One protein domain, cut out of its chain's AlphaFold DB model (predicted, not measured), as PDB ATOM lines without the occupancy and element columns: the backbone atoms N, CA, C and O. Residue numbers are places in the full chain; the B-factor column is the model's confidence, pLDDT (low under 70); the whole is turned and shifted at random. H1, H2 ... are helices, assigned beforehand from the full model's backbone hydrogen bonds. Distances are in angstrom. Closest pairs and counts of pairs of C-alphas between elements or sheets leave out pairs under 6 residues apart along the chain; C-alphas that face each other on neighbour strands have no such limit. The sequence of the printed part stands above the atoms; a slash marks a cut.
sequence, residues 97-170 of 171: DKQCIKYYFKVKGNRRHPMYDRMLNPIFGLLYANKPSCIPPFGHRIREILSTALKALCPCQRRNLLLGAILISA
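AT A GLANCE: This is residues 97 to 170 of the 171 residues of an uncharacterized protein of Araneus ventricosus (UniProt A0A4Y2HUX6). The longest helix by residues, H4, makes the middle of the model: the first part of H1 packs on H4 and crosses it steeply, and short H2 sits where the last part of H1 and the first residues of H4 come near, so that H1, H2 and H4 make a small triangle. H3 lies off the beginning of H4, and past the last residues of H4 a tight link turns back into H5, which makes the second arm of an open V with H4, close to H4 near the turn and apart from H1, H2 and H3. The printed part has 74 residues with five named helices, H1 to H5 in order along the chain, and no named strand; the class is all helix. It is only just compact, close to loose, with a radius of gyration of the C-alphas of 13.6 A, and spans 36 by 32 by 21 A.

IN THESE COORDINATES: H4 holds residues 138 to 152 and is 20.7 A long from first to last C-alpha, from (-12.092, 87.430, 20.948) to (-16.915, 76.385, 4.087). H1 holds residues 97 to 108, 16.2 A, beginning at C-alpha 97 at (-17.003, 87.661, 10.838). H2 holds residues 116 to 120, 6.3 A, and H3 residues 125 to 130, 8.8 A. H5 holds residues 155 to 168, 21.1 A, and ends at C-alpha 168 at (3.995, 85.931, 5.492).

HOW THE PARTS SIT: H4 touches H1 with residues 142 to 146 alone; the closest C-alphas are those of Asp 97 and Ile 145, 6.8 A apart. H1 and H4 run opposite ways at a steep tilt of 65 degrees. H4 touches H2 with residues 138 to 140 alone, the closest C-alphas being those of Met 119 and Gly 139, 4.3 A apart. H1 and H2 only just touch, with 3 pairs of C-alphas within 8 A, the closest those of Val 107 and Tyr 116 at 5.9 A. H3 is close to H4 but not clearly touching, about perpendicular at 77 degrees; the closest C-alphas, of Gly 125 and His 140, are 7.0 A apart. H5 is also close to H4 but not clearly touching, opposite ways at a steep tilt of 43 degrees, with the C-alphas of Leu 150 and Arg 158 closest at 6.8 A. H5 is apart from H1, H2 and H3. In H1, H2 and H3 every O i to N i+4 pair is within hydrogen-bond range; in H4 it is 10 of 11 and in H5 8 of 10.

THE WHOLE: The two C-alphas farthest apart, of Ser 133 and Ala 170, are 39.2 A apart. The printed part has no cut. The links H2 to H3 and H4 to H5 are tight, and those from H1 to H2 and H3 to H4 are short. Residues 130 to 135 stand free, and so do residues 151 to 157, of which 155 to 157 belong to H5. The mean pLDDT of the printed part is 79.9; residues 154 to 170 are under 70, and H5 has a mean of 56.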
ATOM      1  N   ASP A  97     -17.987  88.721  11.062       91.12
ATOM      2  CA  ASP A  97     -17.003  87.661  10.838       91.12
ATOM      3  C   ASP A  97     -15.909  88.116   9.872       91.12
ATOM      4  O   ASP A  97     -14.722  88.008  10.185       91.12
ATOM      5  N   LYS A  98     -16.293  88.749   8.755       91.44
ATOM      6  CA  LYS A  98     -15.355  89.359   7.804       91.44
ATOM      7  C   LYS A  98     -14.426  90.364   8.491       91.44
ATOM      8  O   LYS A  98     -13.212  90.326   8.286       91.44
ATOM      9  N   GLN A  99     -14.975  91.253   9.318       92.06
ATOM     10  CA  GLN A  99     -14.189  92.265  10.020       92.06
ATOM     11  C   GLN A  99     -13.301  91.654  11.115       92.06
ATOM     12  O   GLN A  99     -12.162  92.088  11.294       92.06
ATOM     13  N   CYS A 100     -13.775  90.612  11.801       91.31
ATOM     14  CA  CYS A 100     -12.991  89.857  12.778       91.31
ATOM     15  C   CYS A 100     -11.797  89.162  12.116       91.31
ATOM     16  O   CYS A 100     -10.679  89.276  12.617       91.31
ATOM     17  N   ILE A 101     -12.007  88.509  10.972       90.56
ATOM     18  CA  ILE A 101     -10.947  87.853  10.199       90.56
ATOM     19  C   ILE A 101      -9.919  88.880   9.711       90.56
ATOM     20  O   ILE A 101      -8.716  88.687   9.890       90.56
ATOM     21  N   LYS A 102     -10.372  90.012   9.159       91.19
ATOM     22  CA  LYS A 102      -9.483  91.100   8.727       91.19
ATOM     23  C   LYS A 102      -8.617  91.617   9.880       91.19
ATOM     24  O   LYS A 102      -7.413  91.808   9.713       91.19
ATOM     25  N   TYR A 103      -9.220  91.832  11.047       91.25
ATOM     26  CA  TYR A 103      -8.499  92.277  12.237       91.25
ATOM     27  C   TYR A 103      -7.492  91.229  12.727       91.25
ATOM     28  O   TYR A 103      -6.361  91.577  13.052       91.25
ATOM     29  N   TYR A 104      -7.863  89.948  12.709       91.31
ATOM     30  CA  TYR A 104      -6.968  88.850  13.071       91.31
ATOM     31  C   TYR A 104      -5.702  88.819  12.212       91.31
ATOM     32  O   TYR A 104      -4.603  88.802  12.758       91.31
ATOM     33  N   PHE A 105      -5.833  88.882  10.884       91.31
ATOM     34  CA  PHE A 105      -4.663  88.906  10.000       91.31
ATOM     35  C   PHE A 105      -3.809  90.163  10.198       91.31
ATOM     36  O   PHE A 105      -2.584  90.068  10.191       91.31
ATOM     37  N   LYS A 106      -4.437  91.318  10.463       91.00
ATOM     38  CA  LYS A 106      -3.714  92.554  10.792       91.00
ATOM     39  C   LYS A 106      -2.858  92.403  12.052       91.00
ATOM     40  O   LYS A 106      -1.717  92.849  12.059       91.00
ATOM     41  N   VAL A 107      -3.393  91.784  13.106       91.19
ATOM     42  CA  VAL A 107      -2.632  91.546  14.342       91.19
ATOM     43  C   VAL A 107      -1.574  90.468  14.131       91.19
ATOM     44  O   VAL A 107      -0.441  90.654  14.556       91.19
ATOM     45  N   LYS A 108      -1.897  89.381  13.422       89.56
ATOM     46  CA  LYS A 108      -0.948  88.298  13.132       89.56
ATOM     47  C   LYS A 108       0.287  88.794  12.368       89.56
ATOM     48  O   LYS A 108       1.381  88.316  12.644       89.56
ATOM     49  N   GLY A 109       0.119  89.756  11.458       90.31
ATOM     50  CA  GLY A 109       1.227  90.368  10.720       90.31
ATOM     51  C   GLY A 109       2.116  91.305  11.548       90.31
ATOM     52  O   GLY A 109       3.221  91.609  11.121       90.31
ATOM     53  N   ASN A 110       1.682  91.762  12.730       91.00
ATOM     54  CA  ASN A 110       2.470  92.660  13.577       91.00
ATOM     55  C   ASN A 110       2.704  92.058  14.969       91.00
ATOM     56  O   ASN A 110       1.880  92.197  15.874       91.00
ATOM     57  N   ARG A 111       3.879  91.448  15.164       87.00
ATOM     58  CA  ARG A 111       4.256  90.791  16.430       87.00
ATOM     59  C   ARG A 111       4.373  91.756  17.613       87.00
ATOM     60  O   ARG A 111       4.223  91.330  18.751       87.00
ATOM     61  N   ARG A 112       4.600  93.053  17.362       91.44
ATOM     62  CA  ARG A 112       4.679  94.093  18.407       91.44
ATOM     63  C   ARG A 112       3.304  94.572  18.880       91.44
ATOM     64  O   ARG A 112       3.215  95.431  19.751       91.44
ATOM     65  N   HIS A 113       2.218  94.069  18.295       91.00
ATOM     66  CA  HIS A 113       0.875  94.480  18.673       91.00
ATOM     67  C   HIS A 113       0.507  93.941  20.073       91.00
ATOM     68  O   HIS A 113       0.669  92.747  20.321       91.00
ATOM     69  N   PRO A 114      -0.082  94.748  20.976       90.06
ATOM     70  CA  PRO A 114      -0.344  94.339  22.367       90.06
ATOM     71  C   PRO A 114      -1.325  93.163  22.495       90.06
ATOM     72  O   PRO A 114      -1.322  92.434  23.480       90.06
ATOM     73  N   MET A 115      -2.184  92.962  21.494       87.25
ATOM     74  CA  MET A 115      -3.118  91.831  21.443       87.25
ATOM     75  C   MET A 115      -2.537  90.563  20.798       87.25
ATOM     76  O   MET A 115      -3.249  89.565  20.747       87.25
ATOM     77  N   TYR A 116      -1.294  90.581  20.299       90.69
ATOM     78  CA  TYR A 116      -0.711  89.459  19.553       90.69
ATOM     79  C   TYR A 116      -0.716  88.159  20.366       90.69
ATOM     80  O   TYR A 116      -1.326  87.173  19.948       90.69
ATOM     81  N   ASP A 117      -0.124  88.188  21.561       88.31
ATOM     82  CA  ASP A 117      -0.001  87.006  22.417       88.31
ATOM     83  C   ASP A 117      -1.375  86.469  22.850       88.31
ATOM     84  O   ASP A 117      -1.717  85.318  22.592       88.31
ATOM     85  N   ARG A 118      -2.246  87.340  23.369       85.31
ATOM     86  CA  ARG A 118      -3.591  86.955  23.834       85.31
ATOM     87  C   ARG A 118      -4.532  86.453  22.732       85.31
ATOM     88  O   ARG A 118      -5.500  85.760  23.043       85.31
ATOM     89  N   MET A 119      -4.310  86.817  21.467       84.94
ATOM     90  CA  MET A 119      -5.099  86.295  20.341       84.94
ATOM     91  C   MET A 119      -4.615  84.919  19.885       84.94
ATOM     92  O   MET A 119      -5.443  84.067  19.562       84.94
ATOM     93  N   LEU A 120      -3.298  84.704  19.841       84.94
ATOM     94  CA  LEU A 120      -2.713  83.446  19.378       84.94
ATOM     95  C   LEU A 120      -2.727  82.377  20.469       84.94
ATOM     96  O   LEU A 120      -3.041  81.229  20.164       84.94
ATOM     97  N   ASN A 121      -2.511  82.769  21.723       84.81
ATOM     98  CA  ASN A 121      -2.511  81.914  22.906       84.81
ATOM     99  C   ASN A 121      -3.640  82.335  23.864       84.81
ATOM    100  O   ASN A 121      -3.402  82.983  24.886       84.81
ATOM    101  N   PRO A 122      -4.910  82.027  23.540       82.56
ATOM    102  CA  PRO A 122      -6.019  82.436  24.376       82.56
ATOM    103  C   PRO A 122      -6.051  81.595  25.661       82.56
ATOM    104  O   PRO A 122      -6.167  80.368  25.639       82.56
ATOM    105  N   ILE A 123      -5.962  82.284  26.795       81.62
ATOM    106  CA  ILE A 123      -5.964  81.688  28.135       81.62
ATOM    107  C   ILE A 123      -7.342  81.052  28.413       81.62
ATOM    108  O   ILE A 123      -8.367  81.530  27.923       81.62
ATOM    109  N   PHE A 124      -7.376  79.980  29.209       84.19
ATOM    110  CA  PHE A 124      -8.602  79.321  29.692       84.19
ATOM    111  C   PHE A 124      -9.472  78.630  28.625       84.19
ATOM    112  O   PHE A 124     -10.689  78.567  28.775       84.19
ATOM    113  N   GLY A 125      -8.883  78.064  27.565       84.06
ATOM    114  CA  GLY A 125      -9.653  77.336  26.536       84.06
ATOM    115  C   GLY A 125     -10.555  76.224  27.085       84.06
ATOM    116  O   GLY A 125     -11.706  76.116  26.677       84.06
ATOM    117  N   LEU A 126     -10.077  75.475  28.083       86.00
ATOM    118  CA  LEU A 126     -10.852  74.416  28.743       86.00
ATOM    119  C   LEU A 126     -12.094  74.950  29.471       86.00
ATOM    120  O   LEU A 126     -13.139  74.306  29.466       86.00
ATOM    121  N   LEU A 127     -12.013  76.143  30.069       87.44
ATOM    122  CA  LEU A 127     -13.143  76.751  30.774       87.44
ATOM    123  C   LEU A 127     -14.277  77.060  29.797       87.44
ATOM    124  O   LEU A 127     -15.422  76.702  30.059       87.44
ATOM    125  N   TYR A 128     -13.950  77.693  28.669       85.81
ATOM    126  CA  TYR A 128     -14.941  78.042  27.651       85.81
ATOM    127  C   TYR A 128     -15.480  76.812  26.911       85.81
ATOM    128  O   TYR A 128     -16.648  76.812  26.540       85.81
ATOM    129  N   ALA A 129     -14.684  75.746  26.769       85.06
ATOM    130  CA  ALA A 129     -15.161  74.464  26.251       85.06
ATOM    131  C   ALA A 129     -16.182  73.800  27.195       85.06
ATOM    132  O   ALA A 129     -17.202  73.290  26.742       85.06
ATOM    133  N   ASN A 130     -15.940  73.856  28.510       88.81
ATOM    134  CA  ASN A 130     -16.801  73.217  29.512       88.81
ATOM    135  C   ASN A 130     -18.026  74.065  29.905       88.81
ATOM    136  O   ASN A 130     -19.010  73.526  30.410       88.81
ATOM    137  N   LYS A 131     -17.993  75.391  29.705       88.25
ATOM    138  CA  LYS A 131     -19.093  76.315  30.038       88.25
ATOM    139  C   LYS A 131     -19.566  77.098  28.804       88.25
ATOM    140  O   LYS A 131     -19.189  78.262  28.652       88.25
ATOM    141  N   PRO A 132     -20.473  76.533  27.983       79.25
ATOM    142  CA  PRO A 132     -20.976  77.196  26.773       79.25
ATOM    143  C   PRO A 132     -21.876  78.408  27.061       79.25
ATOM    144  O   PRO A 132     -22.167  79.202  26.168       79.25
ATOM    145  N   SER A 133     -22.339  78.569  28.305       84.00
ATOM    146  CA  SER A 133     -23.101  79.743  28.744       84.00
ATOM    147  C   SER A 133     -22.244  81.008  28.851       84.00
ATOM    148  O   SER A 133     -22.773  82.117  28.755       84.00
ATOM    149  N   CYS A 134     -20.928  80.865  29.040       86.00
ATOM    150  CA  CYS A 134     -20.016  81.994  29.126       86.00
ATOM    151  C   CYS A 134     -19.644  82.477  27.722       86.00
ATOM    152  O   CYS A 134     -19.294  81.686  26.851       86.00
ATOM    153  N   ILE A 135     -19.699  83.789  27.498       86.44
ATOM    154  CA  ILE A 135     -19.391  84.355  26.186       86.44
ATOM    155  C   ILE A 135     -17.868  84.334  25.990       86.44
ATOM    156  O   ILE A 135     -17.151  84.947  26.790       86.44
ATOM    157  N   PRO A 136     -17.351  83.667  24.942       87.88
ATOM    158  CA  PRO A 136     -15.918  83.566  24.746       87.88
ATOM    159  C   PRO A 136     -15.304  84.920  24.346       87.88
ATOM    160  O   PRO A 136     -15.886  85.693  23.566       87.88
ATOM    161  N   PRO A 137     -14.088  85.222  24.836       88.25
ATOM    162  CA  PRO A 137     -13.334  86.385  24.407       88.25
ATOM    163  C   PRO A 137     -12.918  86.243  22.942       88.25
ATOM    164  O   PRO A 137     -12.972  85.162  22.344       88.25
ATOM    165  N   PHE A 138     -12.446  87.349  22.365       88.69
ATOM    166  CA  PHE A 138     -12.092  87.430  20.948       88.69
ATOM    167  C   PHE A 138     -11.185  86.277  20.475       88.69
ATOM    168  O   PHE A 138     -11.443  85.713  19.415       88.69
ATOM    169  N   GLY A 139     -10.152  85.918  21.250       88.06
ATOM    170  CA  GLY A 139      -9.163  84.898  20.874       88.06
ATOM    171  C   GLY A 139      -9.733  83.481  20.722       88.06
ATOM    172  O   GLY A 139      -9.332  82.757  19.815       88.06
ATOM    173  N   HIS A 140     -10.714  83.096  21.542       88.44
ATOM    174  CA  HIS A 140     -11.399  81.802  21.397       88.44
ATOM    175  C   HIS A 140     -12.397  81.843  20.238       88.44
ATOM    176  O   HIS A 140     -12.381  80.985  19.360       88.44
ATOM    177  N   ARG A 141     -13.176  82.925  20.158       89.00
ATOM    178  CA  ARG A 141     -14.184  83.134  19.114       89.00
ATOM    179  C   ARG A 141     -13.603  83.137  17.696       89.00
ATOM    180  O   ARG A 141     -14.200  82.582  16.781       89.00
ATOM    181  N   ILE A 142     -12.440  83.760  17.478       90.19
ATOM    182  CA  ILE A 142     -11.835  83.818  16.137       90.19
ATOM    183  C   ILE A 142     -11.400  82.436  15.641       90.19
ATOM    184  O   ILE A 142     -11.481  82.178  14.443       90.19
ATOM    185  N   ARG A 143     -10.990  81.530  16.538       88.00
ATOM    186  CA  ARG A 143     -10.634  80.151  16.175       88.00
ATOM    187  C   ARG A 143     -11.850  79.399  15.644       88.00
ATOM    188  O   ARG A 143     -11.742  78.736  14.617       88.00
ATOM    189  N   GLU A 144     -13.005  79.574  16.280       87.25
ATOM    190  CA  GLU A 144     -14.275  79.013  15.809       87.25
ATOM    191  C   GLU A 144     -14.652  79.582  14.439       87.25
ATOM    192  O   GLU A 144     -14.859  78.813  13.503       87.25
ATOM    193  N   ILE A 145     -14.645  80.912  14.283       88.94
ATOM    194  CA  ILE A 145     -14.969  81.581  13.010       88.94
ATOM    195  C   ILE A 145     -14.037  81.108  11.889       88.94
ATOM    196  O   ILE A 145     -14.504  80.774  10.802       88.94
ATOM    197  N   LEU A 146     -12.726  81.036  12.145       88.62
ATOM    198  CA  LEU A 146     -11.752  80.537  11.175       88.62
ATOM    199  C   LEU A 146     -11.984  79.061  10.859       88.62
ATOM    200  O   LEU A 146     -11.915  78.686   9.694       88.62
ATOM    201  N   SER A 147     -12.297  78.225  11.852       86.75
ATOM    202  CA  SER A 147     -12.596  76.809  11.622       86.75
ATOM    203  C   SER A 147     -13.826  76.626  10.728       86.75
ATOM    204  O   SER A 147     -13.796  75.820   9.799       86.75
ATOM    205  N   THR A 148     -14.874  77.422  10.947       86.69
ATOM    206  CA  THR A 148     -16.102  77.421  10.148       86.69
ATOM    207  C   THR A 148     -15.831  77.941   8.741       86.69
ATOM    208  O   THR A 148     -16.221  77.302   7.766       86.69
ATOM    209  N   ALA A 149     -15.090  79.044   8.612       84.00
ATOM    210  CA  ALA A 149     -14.711  79.608   7.319       84.00
ATOM    211  C   ALA A 149     -13.832  78.643   6.506       84.00
ATOM    212  O   ALA A 149     -14.058  78.456   5.314       84.00
ATOM    213  N   LEU A 150     -12.867  77.974   7.144       80.75
ATOM    214  CA  LEU A 150     -12.026  76.970   6.496       80.75
ATOM    215  C   LEU A 150     -12.834  75.750   6.053       80.75
ATOM    216  O   LEU A 150     -12.517  75.183   5.010       80.75
ATOM    217  N   LYS A 151     -13.845  75.326   6.823       80.44
ATOM    218  CA  LYS A 151     -14.781  74.245   6.454       80.44
ATOM    219  C   LYS A 151     -15.684  74.621   5.280       80.44
ATOM    220  O   LYS A 151     -15.964  73.757   4.464       80.44
ATOM    221  N   ALA A 152     -16.091  75.884   5.184       77.62
ATOM    222  CA  ALA A 152     -16.915  76.385   4.087       77.62
ATOM    223  C   ALA A 152     -16.138  76.571   2.767       77.62
ATOM    224  O   ALA A 152     -16.744  76.638   1.703       77.62
ATOM    225  N   LEU A 153     -14.806  76.666   2.819       75.06
ATOM    226  CA  LEU A 153     -13.955  76.765   1.634       75.06
ATOM    227  C   LEU A 153     -13.737  75.391   0.984       75.06
ATOM    228  O   LEU A 153     -13.436  74.412   1.669       75.06
ATOM    229  N   CYS A 154     -13.798  75.349  -0.351       64.81
ATOM    230  CA  CYS A 154     -13.457  74.162  -1.133       64.81
ATOM    231  C   CYS A 154     -12.033  73.654  -0.799       64.81
ATOM    232  O   CYS A 154     -11.136  74.466  -0.527       64.81
ATOM    233  N   PRO A 155     -11.774  72.332  -0.875       63.66
ATOM    234  CA  PRO A 155     -10.479  71.740  -0.516       63.66
ATOM    235  C   PRO A 155      -9.286  72.341  -1.279       63.66
ATOM    236  O   PRO A 155      -8.193  72.465  -0.726       63.66
ATOM    237  N   CYS A 156      -9.505  72.759  -2.529       58.81
ATOM    238  CA  CYS A 156      -8.513  73.399  -3.395       58.81
ATOM    239  C   CYS A 156      -8.089  74.796  -2.901       58.81
ATOM    240  O   CYS A 156      -6.894  75.078  -2.812       58.81
ATOM    241  N   GLN A 157      -9.034  75.645  -2.480       61.31
ATOM    242  CA  GLN A 157      -8.749  76.987  -1.948       61.31
ATOM    243  C   GLN A 157      -7.965  76.939  -0.624       61.31
ATOM    244  O   GLN A 157      -7.200  77.852  -0.305       61.31
ATOM    245  N   ARG A 158      -8.144  75.863   0.157       58.84
ATOM    246  CA  ARG A 158      -7.542  75.696   1.486       58.84
ATOM    247  C   ARG A 158      -6.009  75.568   1.433       58.84
ATOM    248  O   ARG A 158      -5.341  76.069   2.334       58.84
ATOM    249  N   ARG A 159      -5.439  74.962   0.379       55.28
ATOM    250  CA  ARG A 159      -3.971  74.842   0.206       55.28
ATOM    251  C   ARG A 159      -3.298  76.181  -0.101       55.28
ATOM    252  O   ARG A 159      -2.263  76.474   0.489       55.28
ATOM    253  N   ASN A 160      -3.910  77.023  -0.935       58.22
ATOM    254  CA  ASN A 160      -3.343  78.330  -1.295       58.22
ATOM    255  C   ASN A 160      -3.281  79.301  -0.104       58.22
ATOM    256  O   ASN A 160      -2.322  80.055   0.030       58.22
ATOM    257  N   LEU A 161      -4.260  79.247   0.806       59.44
ATOM    258  CA  LEU A 161      -4.258  80.044   2.041       59.44
ATOM    259  C   LEU A 161      -3.175  79.607   3.039       59.44
ATOM    260  O   LEU A 161      -2.604  80.453   3.726       59.44
ATOM    261  N   LEU A 162      -2.881  78.305   3.116       55.94
ATOM    262  CA  LEU A 162      -1.800  77.783   3.957       55.94
ATOM    263  C   LEU A 162      -0.425  78.157   3.388       55.94
ATOM    264  O   LEU A 162       0.418  78.637   4.139       55.94
ATOM    265  N   LEU A 163      -0.231  78.042   2.071       53.03
ATOM    266  CA  LEU A 163       1.000  78.463   1.388       53.03
ATOM    267  C   LEU A 163       1.251  79.976   1.515       53.03
ATOM    268  O   LEU A 163       2.354  80.391   1.864       53.03
ATOM    269  N   GLY A 164       0.217  80.805   1.330       57.50
ATOM    270  CA  GLY A 164       0.323  82.257   1.519       57.50
ATOM    271  C   GLY A 164       0.593  82.665   2.971       57.50
ATOM    272  O   GLY A 164       1.329  83.615   3.223       57.50
ATOM    273  N   ALA A 165       0.053  81.929   3.949       55.78
ATOM    274  CA  ALA A 165       0.332  82.179   5.361       55.78
ATOM    275  C   ALA A 165       1.769  81.813   5.765       55.78
ATOM    276  O   ALA A 165       2.301  82.477   6.649       55.78
ATOM    277  N   ILE A 166       2.379  80.800   5.132       49.66
ATOM    278  CA  ILE A 166       3.777  80.397   5.362       49.66
ATOM    279  C   ILE A 166       4.738  81.485   4.865       49.66
ATOM    280  O   ILE A 166       5.651  81.859   5.601       49.66
ATOM    281  N   LEU A 167       4.480  82.056   3.683       45.88
ATOM    282  CA  LEU A 167       5.277  83.153   3.115       45.88
ATOM    283  C   LEU A 167       5.264  84.418   3.990       45.88
ATOM    284  O   LEU A 167       6.299  85.047   4.166       45.88
ATOM    285  N   ILE A 168       4.125  84.754   4.607       52.88
ATOM    286  CA  ILE A 168       3.995  85.931   5.492       52.88
ATOM    287  C   ILE A 168       4.690  85.721   6.852       52.88
ATOM    288  O   ILE A 168       4.997  86.684   7.542       52.88
ATOM    289  N   SER A 169       4.936  84.475   7.268       44.75
ATOM    290  CA  SER A 169       5.686  84.161   8.496       44.75
ATOM    291  C   SER A 169       7.197  83.995   8.295       44.75
ATOM    292  O   SER A 169       7.902  83.824   9.289       44.75
ATOM    293  N   ALA A 170       7.672  84.020   7.046       45.25
ATOM    294  CA  ALA A 170       9.086  83.913   6.681       45.25
ATOM    295  C   ALA A 170       9.759  85.278   6.407       45.25
ATOM    296  O   ALA A 170      10.955  85.315   6.127       45.25
TER     297      ALA A 170